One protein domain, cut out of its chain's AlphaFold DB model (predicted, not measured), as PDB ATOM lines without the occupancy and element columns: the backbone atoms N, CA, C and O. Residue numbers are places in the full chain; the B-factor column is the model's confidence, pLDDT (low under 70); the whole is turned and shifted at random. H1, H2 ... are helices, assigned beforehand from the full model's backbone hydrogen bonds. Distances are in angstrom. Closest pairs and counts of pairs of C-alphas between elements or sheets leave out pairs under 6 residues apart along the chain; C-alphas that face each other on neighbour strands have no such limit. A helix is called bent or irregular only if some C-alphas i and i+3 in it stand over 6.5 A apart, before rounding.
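What this domain is: This is residues 36 to 117 of the 323 residues of an uncharacterized protein of Archangium sp. Cb G35 (UniProt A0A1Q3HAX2). One very long helix, H3, has its first part packed with two short helices, H1 and H2, into a small compact head, while the rest of it sticks out of the head as a long arm, residues 90 to 117, of which 90 to 114 belong to H3. In the head the three helices cross at steep tilts, each touching the other two. The printed part has 82 residues with three named helices, in the order H1, H2, H3 along the chain, and no named strand; the class is all helix. The whole is extended, with a radius of gyration of the C-alphas of 19.0 A and spans of 65 by 23 by 19 A, and the arm makes the length.

Where its parts are: H3 has 39 residues, 76 to 114, and runs 56.2 A from C-alpha 76 at (255.307, 214.433, 201.111) to C-alpha 114 at (219.982, 221.602, 244.184). H1 holds residues 41 to 51, 15.2 A from first to last C-alpha, and begins with C-alpha 41 at (239.960, 215.099, 200.541). H2 holds residues 60 to 69, 14.2 A from first to last C-alpha. None of the three is bent or irregular.

How they stand to each other: H3 touches H1 with residues 81 to 86 alone; the closest C-alphas are those of Ile 42 and Ala 82, 5.7 A apart. H1 and H3 stand at a steep tilt of 56 degrees and run the same way. H3 touches H2 with residues 79 to 83 alone, and the closest C-alphas are those of Pro 60 and Leu 83, 6.8 A apart. H2 and H3 stand at a steep tilt of 46 degrees and run opposite ways. H1 and H2 touch, with the C-alphas of Val 49 and Ala 62 closest at 6.6 A. Their tilt of 67 degrees is steep, only just short of about perpendicular, and they run opposite ways. The helix packing is mostly crossed: none of these three touching pairs is at a shallow tilt. In H1 and H2 every O i to N i+4 pair is within hydrogen-bond range; in H3, 34 of 35 are.

The domain as a whole: The two C-alphas farthest apart are those of Gly 74 and Val 117, at 65.0 A. Residues 90 to 117 stand free, and the body without them has 54 residues, spans 25 by 20 by 17 A and has a radius of gyration of 10.1 A. The printed part has no cut. The links H1 to H2, of 8 residues, and H2 to H3, of 6 residues, are short. The mean pLDDT of the printed part is 88.7, and residues 57 to 59 are under 70.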
ATOM      1  N   PRO A  36     239.988 211.669 195.873       87.44
ATOM      2  CA  PRO A  36     241.212 212.433 196.104       87.44
ATOM      3  C   PRO A  36     241.360 213.703 195.268       87.44
ATOM      4  O   PRO A  36     242.184 214.543 195.607       87.44
ATOM      5  N   GLU A  37     240.585 213.832 194.195       87.19
ATOM      6  CA  GLU A  37     240.626 214.981 193.286       87.19
ATOM      7  C   GLU A  37     239.557 216.042 193.630       87.19
ATOM      8  O   GLU A  37     239.476 217.070 192.967       87.19
ATOM      9  N   GLU A  38     238.726 215.795 194.650       90.31
ATOM     10  CA  GLU A  38     237.718 216.737 195.154       90.31
ATOM     11  C   GLU A  38     238.241 217.503 196.381       90.31
ATOM     12  O   GLU A  38     239.021 216.968 197.179       90.31
ATOM     13  N   ASP A  39     237.726 218.717 196.596       86.50
ATOM     14  CA  ASP A  39     237.941 219.487 197.828       86.50
ATOM     15  C   ASP A  39     237.566 218.663 199.073       86.50
ATOM     16  O   ASP A  39     236.786 217.715 198.997       86.50
ATOM     17  N   GLU A  40     238.129 219.000 200.235       90.50
ATOM     18  CA  GLU A  40     237.945 218.268 201.505       90.50
ATOM     19  C   GLU A  40     238.485 216.821 201.519       90.50
ATOM     20  O   GLU A  40     238.173 216.054 202.435       90.50
ATOM     21  N   PHE A  41     239.332 216.430 200.557       93.12
ATOM     22  CA  PHE A  41     239.960 215.099 200.541       93.12
ATOM     23  C   PHE A  41     240.612 214.737 201.882       93.12
ATOM     24  O   PHE A  41     240.425 213.626 202.372       93.12
ATOM     25  N   ILE A  42     241.330 215.679 202.504       91.38
ATOM     26  CA  ILE A  42     241.978 215.464 203.805       91.38
ATOM     27  C   ILE A  42     240.941 215.128 204.885       91.38
ATOM     28  O   ILE A  42     241.149 214.182 205.638       91.38
ATOM     29  N   GLY A  43     239.804 215.830 204.925       90.81
ATOM     30  CA  GLY A  43     238.721 215.534 205.867       90.81
ATOM     31  C   GLY A  43     238.180 214.115 205.685       90.81
ATOM     32  O   GLY A  43     238.150 213.337 206.638       90.81
ATOM     33  N   ARG A  44     237.870 213.727 204.437       93.75
ATOM     34  CA  ARG A  44     237.408 212.365 204.105       93.75
ATOM     35  C   ARG A  44     238.448 211.290 204.420       93.75
ATOM     36  O   ARG A  44     238.082 210.198 204.851       93.75
ATOM     37  N   LEU A  45     239.729 211.578 204.198       91.06
ATOM     38  CA  LEU A  45     240.839 210.685 204.524       91.06
ATOM     39  C   LEU A  45     240.920 210.429 206.032       91.06
ATOM     40  O   LEU A  45     241.037 209.272 206.437       91.06
ATOM     41  N   LEU A  46     240.833 211.483 206.848       90.81
ATOM     42  CA  LEU A  46     240.818 211.365 208.308       90.81
ATOM     43  C   LEU A  46     239.601 210.566 208.782       90.81
ATOM     44  O   LEU A  46     239.767 209.587 209.506       90.81
ATOM     45  N   ASP A  47     238.403 210.894 208.288       90.50
ATOM     46  CA  ASP A  47     237.177 210.169 208.638       90.50
ATOM     47  C   ASP A  47     237.268 208.683 208.276       90.50
ATOM     48  O   ASP A  47     236.887 207.823 209.067       90.50
ATOM     49  N   PHE A  48     237.806 208.355 207.100       90.81
ATOM     50  CA  PHE A  48     238.003 206.972 206.672       90.81
ATOM     51  C   PHE A  48     238.973 206.219 207.586       90.81
ATOM     52  O   PHE A  48     238.700 205.083 207.973       90.81
ATOM     53  N   VAL A  49     240.097 206.838 207.956       88.88
ATOM     54  CA  VAL A  49     241.065 206.229 208.878       88.88
ATOM     55  C   VAL A  49     240.441 206.005 210.259       88.88
ATOM     56  O   VAL A  49     240.636 204.948 210.854       88.88
ATOM     57  N   GLU A  50     239.661 206.959 210.759       85.75
ATOM     58  CA  GLU A  50     239.035 206.873 212.080       85.75
ATOM     59  C   GLU A  50     237.871 205.881 212.147       85.75
ATOM     60  O   GLU A  50     237.666 205.257 213.187       85.75
ATOM     61  N   THR A  51     237.115 205.721 211.059       87.12
ATOM     62  CA  THR A  51     235.906 204.881 211.029       87.12
ATOM     63  C   THR A  51     236.185 203.477 210.502       87.12
ATOM     64  O   THR A  51     235.917 202.491 211.187       87.12
ATOM     65  N   GLU A  52     236.772 203.368 209.311       86.06
ATOM     66  CA  GLU A  52     236.985 202.095 208.611       86.06
ATOM     67  C   GLU A  52     238.275 201.398 209.063       86.06
ATOM     68  O   GLU A  52     238.397 200.174 208.975       86.06
ATOM     69  N   LEU A  53     239.246 202.164 209.576       85.25
ATOM     70  CA  LEU A  53     240.525 201.652 210.077       85.25
ATOM     71  C   LEU A  53     240.696 201.843 211.590       85.25
ATOM     72  O   LEU A  53     241.821 201.784 212.084       85.25
ATOM     73  N   ALA A  54     239.595 201.969 212.338       78.69
ATOM     74  CA  ALA A  54     239.592 202.174 213.792       78.69
ATOM     75  C   ALA A  54     240.406 201.132 214.590       78.69
ATOM     76  O   ALA A  54     240.839 201.397 215.710       78.69
ATOM     77  N   GLN A  55     240.599 199.930 214.030       79.69
ATOM     78  CA  GLN A  55     241.379 198.852 214.651       79.69
ATOM     79  C   GLN A  55     242.896 199.013 214.486       79.69
ATOM     80  O   GLN A  55     243.664 198.307 215.141       79.69
ATOM     81  N   LEU A  56     243.347 199.900 213.596       75.62
ATOM     82  CA  LEU A  56     244.759 200.218 213.447       75.62
ATOM     83  C   LEU A  56     245.180 201.252 214.500       75.62
ATOM     84  O   LEU A  56     244.378 202.096 214.900       75.62
ATOM     85  N   PRO A  57     246.450 201.233 214.942       64.25
ATOM     86  CA  PRO A  57     246.965 202.268 215.828       64.25
ATOM     87  C   PRO A  57     246.788 203.657 215.205       64.25
ATOM     88  O   PRO A  57     247.233 203.885 214.074       64.25
ATOM     89  N   ARG A  58     246.180 204.586 215.958       66.38
ATOM     90  CA  ARG A  58     246.135 206.007 215.583       66.38
ATOM     91  C   ARG A  58     247.567 206.512 215.400       66.38
ATOM     92  O   ARG A  58     248.437 206.248 216.233       66.38
ATOM     93  N   GLY A  59     247.828 207.191 214.287       66.50
ATOM     94  CA  GLY A  59     249.146 207.740 213.985       66.50
ATOM     95  C   GLY A  59     249.487 207.769 212.494       66.50
ATOM     96  O   GLY A  59     248.693 207.349 211.646       66.50
ATOM     97  N   PRO A  60     250.709 208.216 212.151       77.31
ATOM     98  CA  PRO A  60     251.108 208.486 210.770       77.31
ATOM     99  C   PRO A  60     251.057 207.248 209.873       77.31
ATOM    100  O   PRO A  60     250.990 207.375 208.657       77.31
ATOM    101  N   ASN A  61     251.098 206.046 210.448       84.12
ATOM    102  CA  ASN A  61     251.159 204.798 209.695       84.12
ATOM    103  C   ASN A  61     249.844 204.463 208.988       84.12
ATOM    104  O   ASN A  61     249.891 203.958 207.871       84.12
ATOM    105  N   ALA A  62     248.691 204.764 209.593       85.81
ATOM    106  CA  ALA A  62     247.401 204.540 208.946       85.81
ATOM    107  C   ALA A  62     247.215 205.496 207.757       85.81
ATOM    108  O   ALA A  62     246.851 205.063 206.666       85.81
ATOM    109  N   LEU A  63     247.589 206.770 207.926       88.12
ATOM    110  CA  LEU A  63     247.592 207.755 206.840       88.12
ATOM    111  C   LEU A  63     248.565 207.367 205.724       88.12
ATOM    112  O   LEU A  63     248.175 207.313 204.562       88.12
ATOM    113  N   LYS A  64     249.809 207.010 206.070       86.62
ATOM    114  CA  LYS A  64     250.809 206.518 205.108       86.62
ATOM    115  C   LYS A  64     250.315 205.289 204.349       86.62
ATOM    116  O   LYS A  64     250.546 205.195 203.150       86.62
ATOM    117  N   LEU A  65     249.632 204.364 205.026       85.62
ATOM    118  CA  LEU A  65     249.062 203.175 204.402       85.62
ATOM    119  C   LEU A  65     247.991 203.548 203.375       85.62
ATOM    120  O   LEU A  65     248.065 203.085 202.241       85.62
ATOM    121  N   VAL A  66     247.024 204.396 203.737       87.62
ATOM    122  CA  VAL A  66     245.950 204.801 202.815       87.62
ATOM    123  C   VAL A  66     246.502 205.616 201.645       87.62
ATOM    124  O   VAL A  66     246.157 205.342 200.499       87.62
ATOM    125  N   LEU A  67     247.428 206.548 201.893       87.50
ATOM    126  CA  LEU A  67     248.099 207.299 200.828       87.50
ATOM    127  C   LEU A  67     248.898 206.379 199.898       87.50
ATOM    128  O   LEU A  67     248.859 206.554 198.681       87.50
ATOM    129  N   ALA A  68     249.571 205.359 200.437       86.19
ATOM    130  CA  ALA A  68     250.257 204.364 199.621       86.19
ATOM    131  C   ALA A  68     249.289 203.535 198.769       86.19
ATOM    132  O   ALA A  68     249.568 203.287 197.599       86.19
ATOM    133  N   LEU A  69     248.132 203.163 199.324       85.94
ATOM    134  CA  LEU A  69     247.080 202.450 198.600       85.94
ATOM    135  C   LEU A  69     246.426 203.301 197.504       85.94
ATOM    136  O   LEU A  69     245.936 202.738 196.533       85.94
ATOM    137  N   LEU A  70     246.464 204.629 197.620       86.50
ATOM    138  CA  LEU A  70     246.024 205.579 196.590       86.50
ATOM    139  C   LEU A  70     247.120 205.929 195.566       86.50
ATOM    140  O   LEU A  70     246.941 206.848 194.770       86.50
ATOM    141  N   ASN A  71     248.268 205.243 195.590       84.75
ATOM    142  CA  ASN A  71     249.457 205.571 194.792       84.75
ATOM    143  C   ASN A  71     250.015 206.991 195.038       84.75
ATOM    144  O   ASN A  71     250.723 207.534 194.196       84.75
ATOM    145  N   LYS A  72     249.753 207.578 196.213       81.44
ATOM    146  CA  LYS A  72     250.264 208.891 196.649       81.44
ATOM    147  C   LYS A  72     251.350 208.774 197.735       81.44
ATOM    148  O   LYS A  72     251.591 209.714 198.480       81.44
ATOM    149  N   ALA A  73     252.037 207.628 197.837       77.00
ATOM    150  CA  ALA A  73     253.060 207.368 198.867       77.00
ATOM    151  C   ALA A  73     254.232 208.372 198.878       77.00
ATOM    152  O   ALA A  73     254.848 208.567 199.921       77.00
ATOM    153  N   GLY A  74     254.564 208.952 197.719       79.94
ATOM    154  CA  GLY A  74     255.655 209.922 197.559       79.94
ATOM    155  C   GLY A  74     255.222 211.385 197.672       79.94
ATOM    156  O   GLY A  74     256.051 212.270 197.491       79.94
ATOM    157  N   ASP A  75     253.940 211.650 197.933       87.69
ATOM    158  CA  ASP A  75     253.427 213.009 198.088       87.69
ATOM    159  C   ASP A  75     253.665 213.499 199.524       87.69
ATOM    160  O   ASP A  75     252.802 213.415 200.402       87.69
ATOM    161  N   GLU A  76     254.894 213.955 199.786       88.81
ATOM    162  CA  GLU A  76     255.307 214.433 201.111       88.81
ATOM    163  C   GLU A  76     254.476 215.631 201.575       88.81
ATOM    164  O   GLU A  76     254.145 215.728 202.755       88.81
ATOM    165  N   ARG A  77     254.086 216.510 200.643       90.88
ATOM    166  CA  ARG A  77     253.255 217.675 200.944       90.88
ATOM    167  C   ARG A  77     251.884 217.242 201.451       90.88
ATOM    168  O   ARG A  77     251.466 217.693 202.515       90.88
ATOM    169  N   LEU A  78     251.218 216.347 200.726       89.56
ATOM    170  CA  LEU A  78     249.908 215.832 201.113       89.56
ATOM    171  C   LEU A  78     249.958 215.084 202.449       89.56
ATOM    172  O   LEU A  78     249.068 215.243 203.285       89.56
ATOM    173  N   LEU A  79     251.012 214.294 202.678       89.38
ATOM    174  CA  LEU A  79     251.222 213.629 203.962       89.38
ATOM    175  C   LEU A  79     251.387 214.649 205.099       89.38
ATOM    176  O   LEU A  79     250.768 214.482 206.147       89.38
ATOM    177  N   SER A  80     252.188 215.700 204.912       90.62
ATOM    178  CA  SER A  80     252.357 216.764 205.909       90.62
ATOM    179  C   SER A  80     251.056 217.516 206.196       90.62
ATOM    180  O   SER A  80     250.746 217.755 207.362       90.62
ATOM    181  N   GLU A  81     250.278 217.851 205.164       92.62
ATOM    182  CA  GLU A  81     248.971 218.502 205.315       92.62
ATOM    183  C   GLU A  81     247.987 217.600 206.084       92.62
ATOM    184  O   GLU A  81     247.352 218.053 207.037       92.62
ATOM    185  N   ALA A  82     247.926 216.305 205.754       90.56
ATOM    186  CA  ALA A  82     247.072 215.342 206.448       90.56
ATOM    187  C   ALA A  82     247.485 215.117 207.912       90.56
ATOM    188  O   ALA A  82     246.624 215.018 208.784       90.56
ATOM    189  N   LEU A  83     248.789 215.059 208.205       91.06
ATOM    190  CA  LEU A  83     249.294 214.923 209.576       91.06
ATOM    191  C   LEU A  83     248.973 216.150 210.429       91.06
ATOM    192  O   LEU A  83     248.574 215.999 211.581       91.06
ATOM    193  N   ARG A  84     249.119 217.352 209.866       92.31
ATOM    194  CA  ARG A  84     248.769 218.592 210.558       92.31
ATOM    195  C   ARG A  84     247.269 218.657 210.847       92.31
ATOM    196  O   ARG A  84     246.895 218.953 211.974       92.31
ATOM    197  N   ALA A  85     246.428 218.328 209.869       91.81
ATOM    198  CA  ALA A  85     244.979 218.290 210.062       91.81
ATOM    199  C   ALA A  85     244.557 217.244 211.113       91.81
ATOM    200  O   ALA A  85     243.669 217.510 211.919       91.81
ATOM    201  N   ALA A  86     245.219 216.079 211.148       89.62
ATOM    202  CA  ALA A  86     245.006 215.082 212.199       89.62
ATOM    203  C   ALA A  86     245.360 215.636 213.587       89.62
ATOM    204  O   ALA A  86     244.576 215.492 214.519       89.62
ATOM    205  N   GLN A  87     246.505 216.316 213.712       89.81
ATOM    206  CA  GLN A  87     246.924 216.930 214.971       89.81
ATOM    207  C   GLN A  87     245.945 218.022 215.431       89.81
ATOM    208  O   GLN A  87     245.548 218.024 216.591       89.81
ATOM    209  N   GLU A  88     245.521 218.920 214.535       91.44
ATOM    210  CA  GLU A  88     244.535 219.969 214.844       91.44
ATOM    211  C   GLU A  88     243.200 219.362 215.330       91.44
ATOM    212  O   GLU A  88     242.583 219.879 216.263       91.44
ATOM    213  N   ARG A  89     242.772 218.232 214.746       89.25
ATOM    214  CA  ARG A  89     241.569 217.492 215.162       89.25
ATOM    215  C   ARG A  89     241.736 216.829 216.530       89.25
ATOM    216  O   ARG A  89     240.840 216.964 217.358       89.25
ATOM    217  N   ASP A  90     242.867 216.169 216.783       87.69
ATOM    218  CA  ASP A  90     243.182 215.562 218.085       87.69
ATOM    219  C   ASP A  90     243.248 216.629 219.196       87.69
ATOM    220  O   ASP A  90     242.725 216.428 220.295       87.69
ATOM    221  N   GLU A  91     243.854 217.787 218.918       90.81
ATOM    222  CA  GLU A  91     243.909 218.926 219.841       90.81
ATOM    223  C   GLU A  91     242.509 219.484 220.129       90.81
ATOM    224  O   GLU A  91     242.155 219.687 221.293       90.81
ATOM    225  N   ALA A  92     241.683 219.673 219.096       91.31
ATOM    226  CA  ALA A  92     240.301 220.117 219.251       91.31
ATOM    227  C   ALA A  92     239.447 219.103 220.033       91.31
ATOM    228  O   ALA A  92     238.693 219.502 220.922       91.31
ATOM    229  N   GLU A  93     239.590 217.801 219.757       90.19
ATOM    230  CA  GLU A  93     238.917 216.735 220.507       90.19
ATOM    231  C   GLU A  93     239.342 216.768 221.978       90.19
ATOM    232  O   GLU A  93     238.504 216.701 222.878       90.19
ATOM    233  N   HIS A  94     240.638 216.921 222.246       91.81
ATOM    234  CA  HIS A  94     241.160 216.976 223.603       91.81
ATOM    235  C   HIS A  94     240.670 218.209 224.378       91.81
ATOM    236  O   HIS A  94     240.293 218.094 225.549       91.81
ATOM    237  N   GLU A  95     240.642 219.386 223.748       92.50
ATOM    238  CA  GLU A  95     240.086 220.601 224.352       92.50
ATOM    239  C   GLU A  95     238.577 220.481 224.594       92.50
ATOM    240  O   GLU A  95     238.091 220.850 225.668       92.50
ATOM    241  N   GLU A  96     237.833 219.874 223.668       92.75
ATOM    242  CA  GLU A  96     236.410 219.591 223.852       92.75
ATOM    243  C   GLU A  96     236.179 218.611 225.010       92.75
ATOM    244  O   GLU A  96     235.353 218.862 225.889       92.75
ATOM    245  N   GLN A  97     236.971 217.540 225.102       93.25
ATOM    246  CA  GLN A  97     236.924 216.605 226.227       93.25
ATOM    247  C   GLN A  97     237.219 217.308 227.561       93.25
ATOM    248  O   GLN A  97     236.512 217.080 228.551       93.25
ATOM    249  N   LYS A  98     238.218 218.202 227.614       93.38
ATOM    250  CA  LYS A  98     238.496 219.025 228.807       93.38
ATOM    251  C   LYS A  98     237.315 219.923 229.158       93.38
ATOM    252  O   LYS A  98     236.971 220.025 230.341       93.38
ATOM    253  N   ARG A  99     236.694 220.561 228.164       90.75
ATOM    254  CA  ARG A  99     235.527 221.435 228.339       90.75
ATOM    255  C   ARG A  99     234.343 220.658 228.904       90.75
ATOM    256  O   ARG A  99     233.773 221.080 229.911       90.75
ATOM    257  N   LEU A 100     234.033 219.493 228.334       92.31
ATOM    258  CA  LEU A 100     232.975 218.595 228.803       92.31
ATOM    259  C   LEU A 100     233.252 218.090 230.224       92.31
ATOM    260  O   LEU A 100     232.371 218.138 231.080       92.31
ATOM    261  N   ALA A 101     234.488 217.683 230.528       93.81
ATOM    262  CA  ALA A 101     234.876 217.266 231.876       93.81
ATOM    263  C   ALA A 101     234.795 218.421 232.891       93.81
ATOM    264  O   ALA A 101     234.428 218.227 234.054       93.81
ATOM    265  N   HIS A 102     235.136 219.644 232.481       91.69
ATOM    266  CA  HIS A 102     234.968 220.831 233.311       91.69
ATOM    267  C   HIS A 102     233.486 221.128 233.573       91.69
ATOM    268  O   HIS A 102     233.104 221.220 234.741       91.69
ATOM    269  N   GLN A 103     232.650 221.181 232.530       91.88
ATOM    270  CA  GLN A 103     231.201 221.357 232.670       91.88
ATOM    271  C   GLN A 103     230.575 220.257 233.535       91.88
ATOM    272  O   GLN A 103     229.797 220.564 234.436       91.88
ATOM    273  N   GLY A 104     230.965 218.994 233.352       94.88
ATOM    274  CA  GLY A 104     230.490 217.873 234.166       94.88
ATOM    275  C   GLY A 104     230.788 218.052 235.660       94.88
ATOM    276  O   GLY A 104     229.914 217.828 236.498       94.88
ATOM    277  N   ARG A 105     231.984 218.543 236.015       94.50
ATOM    278  CA  ARG A 105     232.334 218.868 237.413       94.50
ATOM    279  C   ARG A 105     231.488 220.009 237.976       94.50
ATOM    280  O   ARG A 105     231.079 219.940 239.135       94.50
ATOM    281  N   LEU A 106     231.227 221.051 237.182       94.81
ATOM    282  CA  LEU A 106     230.369 222.166 237.594       94.81
ATOM    283  C   LEU A 106     228.921 221.707 237.804       94.81
ATOM    284  O   LEU A 106     228.345 221.997 238.852       94.81
ATOM    285  N   ARG A 107     228.369 220.916 236.876       95.31
ATOM    286  CA  ARG A 107     227.022 220.334 236.987       95.31
ATOM    287  C   ARG A 107     226.895 219.441 238.217       95.31
ATOM    288  O   ARG A 107     225.949 219.595 238.982       95.31
ATOM    289  N   GLN A 108     227.884 218.588 238.488       94.81
ATOM    290  CA  GLN A 108     227.901 217.772 239.707       94.81
ATOM    291  C   GLN A 108     227.941 218.633 240.978       94.81
ATOM    292  O   GLN A 108     227.283 218.315 241.968       94.81
ATOM    293  N   LYS A 109     228.710 219.730 240.973       94.88
ATOM    294  CA  LYS A 109     228.748 220.662 242.103       94.88
ATOM    295  C   LYS A 109     227.390 221.333 242.317       94.88
ATOM    296  O   LYS A 109     226.932 221.398 243.454       94.88
ATOM    297  N   MET A 110     226.748 221.794 241.247       95.31
ATOM    298  CA  MET A 110     225.413 222.386 241.308       95.31
ATOM    299  C   MET A 110     224.362 221.384 241.784       95.31
ATOM    300  O   MET A 110     223.575 221.722 242.660       95.31
ATOM    301  N   ALA A 111     224.388 220.141 241.296       94.69
ATOM    302  CA  ALA A 111     223.447 219.099 241.704       94.69
ATOM    303  C   ALA A 111     223.402 218.918 243.232       94.69
ATOM    304  O   ALA A 111     222.322 218.912 243.810       94.69
ATOM    305  N   ARG A 112     224.562 218.915 243.908       93.12
ATOM    306  CA  ARG A 112     224.634 218.844 245.384       93.12
ATOM    307  C   ARG A 112     223.923 220.009 246.077       93.12
ATOM    308  O   ARG A 112     223.323 219.835 247.135       93.12
ATOM    309  N   HIS A 113     224.010 221.207 245.500       95.25
ATOM    310  CA  HIS A 113     223.291 222.372 246.010       95.25
ATOM    311  C   HIS A 113     221.785 222.252 245.745       95.25
ATOM    312  O   HIS A 113     220.995 222.552 246.634       95.25
ATOM    313  N   LEU A 114     221.387 221.777 244.560       95.56
ATOM    314  CA  LEU A 114     219.982 221.602 244.184       95.56
ATOM    315  C   LEU A 114     219.271 220.524 245.016       95.56
ATOM    316  O   LEU A 114     218.133 220.735 245.423       95.56
ATOM    317  N   GLU A 115     219.949 219.424 245.345       94.88
ATOM    318  CA  GLU A 115     219.453 218.381 246.263       94.88
ATOM    319  C   GLU A 115     219.127 218.928 247.661       94.88
ATOM    320  O   GLU A 115     218.293 218.382 248.377       94.88
ATOM    321  N   SER A 116     219.784 220.022 248.044       95.50
ATOM    322  CA  SER A 116     219.628 220.681 249.339       95.50
ATOM    323  C   SER A 116     218.585 221.800 249.347       95.50
ATOM    324  O   SER A 116     218.379 222.435 250.386       95.50
ATOM    325  N   VAL A 117     217.958 222.094 248.204       97.69
ATOM    326  CA  VAL A 117     216.938 223.140 248.115       97.69
ATOM    327  C   VAL A 117     215.703 222.710 248.898       97.69
ATOM    328  O   VAL A 117     215.125 221.650 248.666       97.69
TER     329      VAL A 117